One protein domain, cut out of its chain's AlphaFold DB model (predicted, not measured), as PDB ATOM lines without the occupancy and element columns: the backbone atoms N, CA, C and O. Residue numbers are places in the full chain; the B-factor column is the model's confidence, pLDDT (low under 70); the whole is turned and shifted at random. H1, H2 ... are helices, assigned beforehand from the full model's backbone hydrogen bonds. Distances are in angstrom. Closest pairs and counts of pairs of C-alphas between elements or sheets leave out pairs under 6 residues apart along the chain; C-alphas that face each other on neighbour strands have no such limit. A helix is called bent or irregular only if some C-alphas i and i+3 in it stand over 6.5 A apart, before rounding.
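Overview. This is residues 339 to 416 of the 574 residues of the protein "Similar to cellobiose dehydrogenase" of Botryotinia fuckeliana (strain T4) (UniProt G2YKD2). Little of this domain is regular structure: it is a flat, loose frame of loops with helices H1 and H2 at opposite ends, and residues 392 to 416 loop back from H2 into the space between them. The printed part has 78 residues with two named helices, H1 then H2, and no named strand; the class is all helix, though these helices hold only 26 residues. The radius of gyration of the C-alphas is 15.6 A, and the spans are 44 by 33 by 13 A.

Along the chain. Find C-alpha 350 at (23.707, 16.548, 9.159), where H1, residues 350 to 363, begins its 19.2 A; it is irregular, with C-alphas 352 and 355 7.4 A apart. H2, residues 380 to 391, runs 16.9 A to C-alpha 391 at (4.895, -11.201, 12.495).

Arrangement. H1 and H2 are apart. Look at residues 395 to 396, paired parallel with 409 to 410. Every O i to N i+4 pair is within hydrogen-bond range in H2, and 7 of 10 in H1.

Size, cuts and confidence. The C-alphas of Thr 346 and Asp 373, the two farthest apart, are 44.8 A apart. Residues 343 to 348 and 354 to 360, the latter in H1, stand free. The link from H1 to H2 is long, 16 residues. The printed part has no cut, and no printed residue is under 70 in pLDDT.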
ATOM      1  N   HIS A 339      22.731   9.920  10.635       95.50
ATOM      2  CA  HIS A 339      23.924   9.101  10.846       95.50
ATOM      3  C   HIS A 339      24.713   8.792   9.558       95.50
ATOM      4  O   HIS A 339      25.899   8.462   9.636       95.50
ATOM      5  N   ASP A 340      24.117   8.949   8.368       95.06
ATOM      6  CA  ASP A 340      24.820   8.779   7.087       95.06
ATOM      7  C   ASP A 340      25.935   9.828   6.897       95.06
ATOM      8  O   ASP A 340      26.933   9.580   6.208       95.06
ATOM      9  N   PHE A 341      25.797  10.983   7.558       96.56
ATOM     10  CA  PHE A 341      26.718  12.117   7.475       96.56
ATOM     11  C   PHE A 341      27.790  12.113   8.576       96.56
ATOM     12  O   PHE A 341      28.758  12.862   8.488       96.56
ATOM     13  N   GLU A 342      27.698  11.239   9.586       93.75
ATOM     14  CA  GLU A 342      28.647  11.203  10.720       93.75
ATOM     15  C   GLU A 342      30.098  10.925  10.301       93.75
ATOM     16  O   GLU A 342      31.044  11.272  11.007       93.75
ATOM     17  N   ARG A 343      30.290  10.271   9.150       92.31
ATOM     18  CA  ARG A 343      31.617   9.948   8.601       92.31
ATOM     19  C   ARG A 343      32.108  10.969   7.576       92.31
ATOM     20  O   ARG A 343      33.160  10.749   6.970       92.31
ATOM     21  N   TRP A 344      31.340  12.026   7.318       94.44
ATOM     22  CA  TRP A 344      31.715  13.062   6.364       94.44
ATOM     23  C   TRP A 344      32.688  14.060   7.018       94.44
ATOM     24  O   TRP A 344      32.793  14.122   8.244       94.44
ATOM     25  N   PRO A 345      33.479  14.804   6.222       95.81
ATOM     26  CA  PRO A 345      34.390  15.812   6.757       95.81
ATOM     27  C   PRO A 345      33.665  16.896   7.569       95.81
ATOM     28  O   PRO A 345      32.468  17.115   7.422       95.81
ATOM     29  N   THR A 346      34.410  17.638   8.387       95.19
ATOM     30  CA  THR A 346      33.869  18.784   9.134       95.19
ATOM     31  C   THR A 346      33.152  19.779   8.212       95.19
ATOM     32  O   THR A 346      33.685  20.137   7.158       95.19
ATOM     33  N   GLY A 347      31.966  20.240   8.625       95.81
ATOM     34  CA  GLY A 347      31.104  21.132   7.837       95.81
ATOM     35  C   GLY A 347      30.178  20.407   6.854       95.81
ATOM     36  O   GLY A 347      29.520  21.059   6.048       95.81
ATOM     37  N   TRP A 348      30.149  19.074   6.904       97.06
ATOM     38  CA  TRP A 348      29.305  18.207   6.082       97.06
ATOM     39  C   TRP A 348      28.517  17.179   6.915       97.06
ATOM     40  O   TRP A 348      27.954  16.239   6.356       97.06
ATOM     41  N   ASP A 349      28.483  17.352   8.240       96.31
ATOM     42  CA  ASP A 349      27.546  16.655   9.127       96.31
ATOM     43  C   ASP A 349      26.089  17.061   8.839       96.31
ATOM     44  O   ASP A 349      25.829  18.024   8.112       96.31
ATOM     45  N   TRP A 350      25.132  16.313   9.401       96.69
ATOM     46  CA  TRP A 350      23.707  16.548   9.159       96.69
ATOM     47  C   TRP A 350      23.282  17.979   9.492       96.69
ATOM     48  O   TRP A 350      22.630  18.618   8.670       96.69
ATOM     49  N   ASP A 351      23.693  18.512  10.644       96.12
ATOM     50  CA  ASP A 351      23.334  19.870  11.060       96.12
ATOM     51  C   ASP A 351      23.800  20.903  10.025       96.12
ATOM     52  O   ASP A 351      23.041  21.802   9.663       96.12
ATOM     53  N   SER A 352      24.998  20.717   9.465       96.88
ATOM     54  CA  SER A 352      25.567  21.584   8.427       96.88
ATOM     55  C   SER A 352      24.822  21.535   7.085       96.88
ATOM     56  O   SER A 352      24.845  22.518   6.341       96.88
ATOM     57  N   VAL A 353      24.182  20.411   6.737       96.56
ATOM     58  CA  VAL A 353      23.528  20.218   5.422       96.56
ATOM     59  C   VAL A 353      21.999  20.208   5.474       96.56
ATOM     60  O   VAL A 353      21.361  20.333   4.428       96.56
ATOM     61  N   SER A 354      21.409  20.087   6.663       96.00
ATOM     62  CA  SER A 354      19.963  19.966   6.894       96.00
ATOM     63  C   SER A 354      19.159  21.090   6.238       96.00
ATOM     64  O   SER A 354      18.205  20.818   5.520       96.00
ATOM     65  N   GLU A 355      19.608  22.342   6.338       96.38
ATOM     66  CA  GLU A 355      18.934  23.478   5.693       96.38
ATOM     67  C   GLU A 355      18.920  23.353   4.154       96.38
ATOM     68  O   GLU A 355      17.971  23.751   3.475       96.38
ATOM     69  N   ALA A 356      19.976  22.780   3.565       96.06
ATOM     70  CA  ALA A 356      20.001  22.489   2.134       96.06
ATOM     71  C   ALA A 356      19.061  21.334   1.771       96.06
ATOM     72  O   ALA A 356      18.432  21.380   0.709       96.06
ATOM     73  N   ALA A 357      18.944  20.334   2.647       95.81
ATOM     74  CA  ALA A 357      17.989  19.245   2.503       95.81
ATOM     75  C   ALA A 357      16.541  19.767   2.577       95.81
ATOM     76  O   ALA A 357      15.749  19.468   1.688       95.81
ATOM     77  N   ASP A 358      16.220  20.662   3.514       95.75
ATOM     78  CA  ASP A 358      14.896  21.289   3.626       95.75
ATOM     79  C   ASP A 358      14.508  22.049   2.351       95.75
ATOM     80  O   ASP A 358      13.387  21.925   1.850       95.75
ATOM     81  N   ARG A 359      15.454  22.786   1.748       96.19
ATOM     82  CA  ARG A 359      15.232  23.436   0.441       96.19
ATOM     83  C   ARG A 359      14.959  22.423  -0.673       96.19
ATOM     84  O   ARG A 359      14.164  22.713  -1.568       96.19
ATOM     85  N   LEU A 360      15.600  21.252  -0.637       95.88
ATOM     86  CA  LEU A 360      15.324  20.156  -1.567       95.88
ATOM     87  C   LEU A 360      13.916  19.597  -1.376       95.88
ATOM     88  O   LEU A 360      13.167  19.516  -2.353       95.88
ATOM     89  N   TYR A 361      13.545  19.276  -0.142       95.50
ATOM     90  CA  TYR A 361      12.258  18.664   0.183       95.50
ATOM     91  C   TYR A 361      11.085  19.625   0.009       95.50
ATOM     92  O   TYR A 361      10.009  19.210  -0.402       95.50
ATOM     93  N   SER A 362      11.301  20.930   0.173       95.00
ATOM     94  CA  SER A 362      10.300  21.941  -0.175       95.00
ATOM     95  C   SER A 362       9.948  21.934  -1.671       95.00
ATOM     96  O   SER A 362       8.801  22.187  -2.038       95.00
ATOM     97  N   ARG A 363      10.911  21.620  -2.550       94.31
ATOM     98  CA  ARG A 363      10.707  21.549  -4.011       94.31
ATOM     99  C   ARG A 363      10.201  20.184  -4.468       94.31
ATOM    100  O   ARG A 363       9.506  20.092  -5.478       94.31
ATOM    101  N   ASN A 364      10.579  19.127  -3.757       95.62
ATOM    102  CA  ASN A 364      10.119  17.765  -3.982       95.62
ATOM    103  C   ASN A 364      10.064  17.020  -2.639       95.62
ATOM    104  O   ASN A 364      11.091  16.474  -2.230       95.62
ATOM    105  N   PRO A 365       8.905  16.972  -1.964       94.50
ATOM    106  CA  PRO A 365       8.798  16.277  -0.679       94.50
ATOM    107  C   PRO A 365       8.932  14.756  -0.838       94.50
ATOM    108  O   PRO A 365       9.328  14.056   0.094       94.50
ATOM    109  N   GLY A 366       8.668  14.247  -2.045       95.75
ATOM    110  CA  GLY A 366       8.416  12.835  -2.285       95.75
ATOM    111  C   GLY A 366       7.006  12.439  -1.858       95.75
ATOM    112  O   GLY A 366       6.228  13.251  -1.359       95.75
ATOM    113  N   THR A 367       6.652  11.182  -2.100       96.25
ATOM    114  CA  THR A 367       5.355  10.639  -1.693       96.25
ATOM    115  C   THR A 367       5.419   9.129  -1.521       96.25
ATOM    116  O   THR A 367       6.025   8.426  -2.332       96.25
ATOM    117  N   THR A 368       4.756   8.615  -0.489       95.38
ATOM    118  CA  THR A 368       4.459   7.185  -0.343       95.38
ATOM    119  C   THR A 368       3.163   6.794  -1.063       95.38
ATOM    120  O   THR A 368       2.918   5.610  -1.275       95.38
ATOM    121  N   GLN A 369       2.367   7.771  -1.520       93.88
ATOM    122  CA  GLN A 369       1.058   7.611  -2.159       93.88
ATOM    123  C   GLN A 369       1.026   8.333  -3.524       93.88
ATOM    124  O   GLN A 369       0.492   9.435  -3.652       93.88
ATOM    125  N   PRO A 370       1.629   7.743  -4.574       93.19
ATOM    126  CA  PRO A 370       1.859   8.443  -5.839       93.19
ATOM    127  C   PRO A 370       0.619   8.585  -6.736       93.19
ATOM    128  O   PRO A 370       0.624   9.436  -7.627       93.19
ATOM    129  N   SER A 371      -0.430   7.776  -6.538       92.25
ATOM    130  CA  SER A 371      -1.649   7.813  -7.362       92.25
ATOM    131  C   SER A 371      -2.560   8.989  -7.004       92.25
ATOM    132  O   SER A 371      -2.758   9.296  -5.830       92.25
ATOM    133  N   ALA A 372      -3.188   9.592  -8.016       90.25
ATOM    134  CA  ALA A 372      -4.131  10.702  -7.862       90.25
ATOM    135  C   ALA A 372      -5.370  10.356  -7.036       90.25
ATOM    136  O   ALA A 372      -5.942  11.221  -6.379       90.25
ATOM    137  N   ASP A 373      -5.784   9.092  -7.057       91.00
ATOM    138  CA  ASP A 373      -6.959   8.616  -6.331       91.00
ATOM    139  C   ASP A 373      -6.642   8.122  -4.910       91.00
ATOM    140  O   ASP A 373      -7.517   7.577  -4.236       91.00
ATOM    141  N   GLY A 374      -5.394   8.287  -4.458       90.19
ATOM    142  CA  GLY A 374      -4.951   7.859  -3.137       90.19
ATOM    143  C   GLY A 374      -4.858   6.339  -2.967       90.19
ATOM    144  O   GLY A 374      -4.819   5.855  -1.837       90.19
ATOM    145  N   LYS A 375      -4.833   5.553  -4.047       90.06
ATOM    146  CA  LYS A 375      -4.718   4.089  -3.950       90.06
ATOM    147  C   LYS A 375      -3.344   3.577  -4.354       90.06
ATOM    148  O   LYS A 375      -2.625   4.190  -5.143       90.06
ATOM    149  N   HIS A 376      -3.011   2.404  -3.827       89.75
ATOM    150  CA  HIS A 376      -1.901   1.590  -4.308       89.75
ATOM    151  C   HIS A 376      -2.425   0.539  -5.284       89.75
ATOM    152  O   HIS A 376      -3.503  -0.029  -5.091       89.75
ATOM    153  N   TYR A 377      -1.645   0.290  -6.327       85.81
ATOM    154  CA  TYR A 377      -1.924  -0.688  -7.369       85.81
ATOM    155  C   TYR A 377      -0.806  -1.723  -7.385       85.81
ATOM    156  O   TYR A 377       0.309  -1.423  -6.968       85.81
ATOM    157  N   ASP A 378      -1.118  -2.930  -7.857       82.12
ATOM    158  CA  ASP A 378      -0.186  -4.068  -7.850       82.12
ATOM    159  C   ASP A 378       0.413  -4.354  -6.453       82.12
ATOM    160  O   ASP A 378       1.586  -4.670  -6.282       82.12
ATOM    161  N   ASP A 379      -0.408  -4.195  -5.411       85.81
ATOM    162  CA  ASP A 379       0.088  -4.033  -4.039       85.81
ATOM    163  C   ASP A 379       0.427  -5.344  -3.307       85.81
ATOM    164  O   ASP A 379       0.801  -5.356  -2.133       85.81
ATOM    165  N   LEU A 380       0.291  -6.480  -3.993       83.69
ATOM    166  CA  LEU A 380       0.401  -7.809  -3.393       83.69
ATOM    167  C   LEU A 380       1.784  -8.055  -2.774       83.69
ATOM    168  O   LEU A 380       1.893  -8.684  -1.717       83.69
ATOM    169  N   ALA A 381       2.835  -7.545  -3.420       85.94
ATOM    170  CA  ALA A 381       4.201  -7.593  -2.915       85.94
ATOM    171  C   ALA A 381       4.291  -6.945  -1.527       85.94
ATOM    172  O   ALA A 381       4.751  -7.574  -0.571       85.94
ATOM    173  N   TYR A 382       3.782  -5.719  -1.401       90.88
ATOM    174  CA  TYR A 382       3.787  -4.992  -0.142       90.88
ATOM    175  C   TYR A 382       2.968  -5.707   0.928       90.88
ATOM    176  O   TYR A 382       3.474  -5.959   2.021       90.88
ATOM    177  N   THR A 383       1.717  -6.068   0.628       91.12
ATOM    178  CA  THR A 383       0.814  -6.671   1.622       91.12
ATOM    179  C   THR A 383       1.333  -8.012   2.136       91.12
ATOM    180  O   THR A 383       1.130  -8.349   3.298       91.12
ATOM    181  N   THR A 384       2.034  -8.773   1.291       89.19
ATOM    182  CA  THR A 384       2.636 -10.054   1.684       89.19
ATOM    183  C   THR A 384       3.812  -9.840   2.638       89.19
ATOM    184  O   THR A 384       3.872 -10.462   3.701       89.19
ATOM    185  N   TRP A 385       4.737  -8.944   2.286       90.31
ATOM    186  CA  TRP A 385       5.950  -8.721   3.075       90.31
ATOM    187  C   TRP A 385       5.701  -7.944   4.359       90.31
ATOM    188  O   TRP A 385       6.229  -8.334   5.394       90.31
ATOM    189  N   SER A 386       4.866  -6.906   4.327       95.00
ATOM    190  CA  SER A 386       4.477  -6.160   5.532       95.00
ATOM    191  C   SER A 386       3.844  -7.078   6.581       95.00
ATOM    192  O   SER A 386       4.238  -7.051   7.746       95.00
ATOM    193  N   ALA A 387       2.940  -7.974   6.169       93.94
ATOM    194  CA  ALA A 387       2.329  -8.951   7.067       93.94
ATOM    195  C   ALA A 387       3.353  -9.935   7.660       93.94
ATOM    196  O   ALA A 387       3.288 -10.247   8.851       93.94
ATOM    197  N   TYR A 388       4.295 -10.427   6.850       93.56
ATOM    198  CA  TYR A 388       5.362 -11.312   7.324       93.56
ATOM    199  C   TYR A 388       6.311 -10.597   8.296       93.56
ATOM    200  O   TYR A 388       6.554 -11.101   9.393       93.56
ATOM    201  N   LEU A 389       6.814  -9.417   7.928       96.44
ATOM    202  CA  LEU A 389       7.743  -8.626   8.736       96.44
ATOM    203  C   LEU A 389       7.107  -8.200  10.064       96.44
ATOM    204  O   LEU A 389       7.743  -8.331  11.110       96.44
ATOM    205  N   GLY A 390       5.830  -7.811  10.049       97.44
ATOM    206  CA  GLY A 390       5.067  -7.542  11.267       97.44
ATOM    207  C   GLY A 390       5.009  -8.750  12.211       97.44
ATOM    208  O   GLY A 390       5.217  -8.605  13.414       97.44
ATOM    209  N   GLN A 391       4.828  -9.970  11.686       97.38
ATOM    210  CA  GLN A 391       4.895 -11.201  12.495       97.38
ATOM    211  C   GLN A 391       6.301 -11.492  13.041       97.38
ATOM    212  O   GLN A 391       6.424 -12.146  14.074       97.38
ATOM    213  N   GLN A 392       7.354 -11.007  12.375       97.75
ATOM    214  CA  GLN A 392       8.733 -11.072  12.873       97.75
ATOM    215  C   GLN A 392       9.066  -9.950  13.875       97.75
ATOM    216  O   GLN A 392      10.206  -9.864  14.330       97.75
ATOM    217  N   GLY A 393       8.103  -9.090  14.225       97.88
ATOM    218  CA  GLY A 393       8.281  -7.994  15.182       97.88
ATOM    219  C   GLY A 393       8.856  -6.706  14.588       97.88
ATOM    220  O   GLY A 393       9.293  -5.844  15.345       97.88
ATOM    221  N   TRP A 394       8.873  -6.565  13.260       98.44
ATOM    222  CA  TRP A 394       9.286  -5.326  12.598       98.44
ATOM    223  C   TRP A 394       8.143  -4.311  12.600       98.44
ATOM    224  O   TRP A 394       6.971  -4.691  12.568       98.44
ATOM    225  N   SER A 395       8.478  -3.021  12.602       98.06
ATOM    226  CA  SER A 395       7.485  -1.936  12.620       98.06
ATOM    227  C   SER A 395       7.340  -1.262  11.257       98.06
ATOM    228  O   SER A 395       8.332  -0.990  10.585       98.06
ATOM    229  N   GLU A 396       6.104  -0.963  10.860       97.81
ATOM    230  CA  GLU A 396       5.844  -0.083   9.720       97.81
ATOM    231  C   GLU A 396       6.101   1.371  10.133       97.81
ATOM    232  O   GLU A 396       5.607   1.816  11.168       97.81
ATOM    233  N   VAL A 397       6.857   2.108   9.325       97.06
ATOM    234  CA  VAL A 397       7.097   3.548   9.492       97.06
ATOM    235  C   VAL A 397       6.821   4.272   8.182       97.06
ATOM    236  O   VAL A 397       6.901   3.675   7.108       97.06
ATOM    237  N   ASP A 398       6.556   5.573   8.257       96.12
ATOM    238  CA  ASP A 398       6.681   6.431   7.084       96.12
ATOM    239  C   ASP A 398       8.156   6.826   6.929       96.12
ATOM    240  O   ASP A 398       8.716   7.541   7.758       96.12
ATOM    241  N   SER A 399       8.813   6.316   5.886       94.75
ATOM    242  CA  SER A 399      10.241   6.574   5.655       94.75
ATOM    243  C   SER A 399      10.592   8.022   5.288       94.75
ATOM    244  O   SER A 399      11.771   8.370   5.384       94.75
ATOM    245  N   ILE A 400       9.614   8.845   4.889       95.31
ATOM    246  CA  ILE A 400       9.781  10.287   4.656       95.31
ATOM    247  C   ILE A 400       9.706  11.027   5.993       95.31
ATOM    248  O   ILE A 400      10.594  11.813   6.304       95.31
ATOM    249  N   GLU A 401       8.693  10.735   6.811       95.56
ATOM    250  CA  GLU A 401       8.485  11.424   8.097       95.56
ATOM    251  C   GLU A 401       9.441  10.941   9.200       95.56
ATOM    252  O   GLU A 401       9.725  11.654  10.161       95.56
ATOM    253  N   SER A 402       9.945   9.709   9.089       96.38
ATOM    254  CA  SER A 402      10.842   9.073  10.065       96.38
ATOM    255  C   SER A 402      12.159   8.610   9.420       96.38
ATOM    256  O   SER A 402      12.499   7.423   9.464       96.38
ATOM    257  N   PRO A 403      12.961   9.518   8.831       94.94
ATOM    258  CA  PRO A 403      14.151   9.146   8.068       94.94
ATOM    259  C   PRO A 403      15.264   8.547   8.939       94.94
ATOM    260  O   PRO A 403      16.069   7.758   8.446       94.94
ATOM    261  N   ASN A 404      15.282   8.829  10.243       96.69
ATOM    262  CA  ASN A 404      16.247   8.236  11.171       96.69
ATOM    263  C   ASN A 404      15.884   6.809  11.614       96.69
ATOM    264  O   ASN A 404      16.764   6.070  12.055       96.69
ATOM    265  N   GLU A 405      14.625   6.392  11.453       96.31
ATOM    266  CA  GLU A 405      14.191   5.042  11.809       96.31
ATOM    267  C   GLU A 405      14.605   4.059  10.709       96.31
ATOM    268  O   GLU A 405      14.089   4.075   9.585       96.31
ATOM    269  N   LYS A 406      15.615   3.239  11.018       95.00
ATOM    270  CA  LYS A 406      16.241   2.296  10.073       95.00
ATOM    271  C   LYS A 406      16.498   0.905  10.661       95.00
ATOM    272  O   LYS A 406      16.991   0.027   9.957       95.00
ATOM    273  N   HIS A 407      16.163   0.671  11.930       96.25
ATOM    274  CA  HIS A 407      16.387  -0.613  12.597       96.25
ATOM    275  C   HIS A 407      15.091  -1.419  12.719       96.25
ATOM    276  O   HIS A 407      14.172  -0.985  13.401       96.25
ATOM    277  N   ALA A 408      15.043  -2.611  12.110       96.69
ATOM    278  CA  ALA A 408      13.882  -3.512  12.160       96.69
ATOM    279  C   ALA A 408      12.555  -2.824  11.765       96.69
ATOM    280  O   ALA A 408      11.509  -3.037  12.383       96.69
ATOM    281  N   VAL A 409      12.605  -1.993  10.719       97.50
ATOM    282  CA  VAL A 409      11.445  -1.283  10.167       97.50
ATOM    283  C   VAL A 409      11.219  -1.616   8.697       97.50
ATOM    284  O   VAL A 409      12.150  -1.993   7.983       97.50
ATOM    285  N   PHE A 410       9.985  -1.440   8.233       96.88
ATOM    286  CA  PHE A 410       9.626  -1.413   6.817       96.88
ATOM    287  C   PHE A 410       8.739  -0.197   6.526       96.88
ATOM    288  O   PHE A 410       8.166   0.390   7.434       96.88
ATOM    289  N   SER A 411       8.640   0.205   5.261       96.00
ATOM    290  CA  SER A 411       7.837   1.357   4.840       96.00
ATOM    291  C   SER A 411       7.219   1.075   3.482       96.00
ATOM    292  O   SER A 411       7.778   0.328   2.671       96.00
ATOM    293  N   ARG A 412       6.109   1.753   3.190       95.31
ATOM    294  CA  ARG A 412       5.718   2.026   1.804       95.31
ATOM    295  C   ARG A 412       6.900   2.682   1.074       95.31
ATOM    296  O   ARG A 412       7.556   3.536   1.678       95.31
ATOM    297  N   PRO A 413       7.206   2.316  -0.182       93.19
ATOM    298  CA  PRO A 413       8.297   2.961  -0.899       93.19
ATOM    299  C   PRO A 413       8.030   4.462  -1.045       93.19
ATOM    300  O   PRO A 413       6.948   4.865  -1.474       93.19
ATOM    301  N   ALA A 414       9.017   5.277  -0.687       95.50
ATOM    302  CA  ALA A 414       8.996   6.708  -0.935       95.50
ATOM    303  C   ALA A 414       9.465   6.978  -2.367       95.50
ATOM    304  O   ALA A 414      10.560   6.568  -2.763       95.50
ATOM    305  N   TRP A 415       8.647   7.678  -3.146       96.31
ATOM    306  CA  TRP A 415       8.907   7.946  -4.553       96.31
ATOM    307  C   TRP A 415       9.186   9.423  -4.812       96.31
ATOM    308  O   TRP A 415       8.528  10.308  -4.267       96.31
ATOM    309  N   SER A 416      10.101   9.691  -5.742       96.81
ATOM    310  CA  SER A 416      10.368  11.008  -6.318       96.81
ATOM    311  C   SER A 416       9.317  11.284  -7.391       96.81
ATOM    312  O   SER A 416       9.622  11.356  -8.585       96.81
TER     313      SER A 416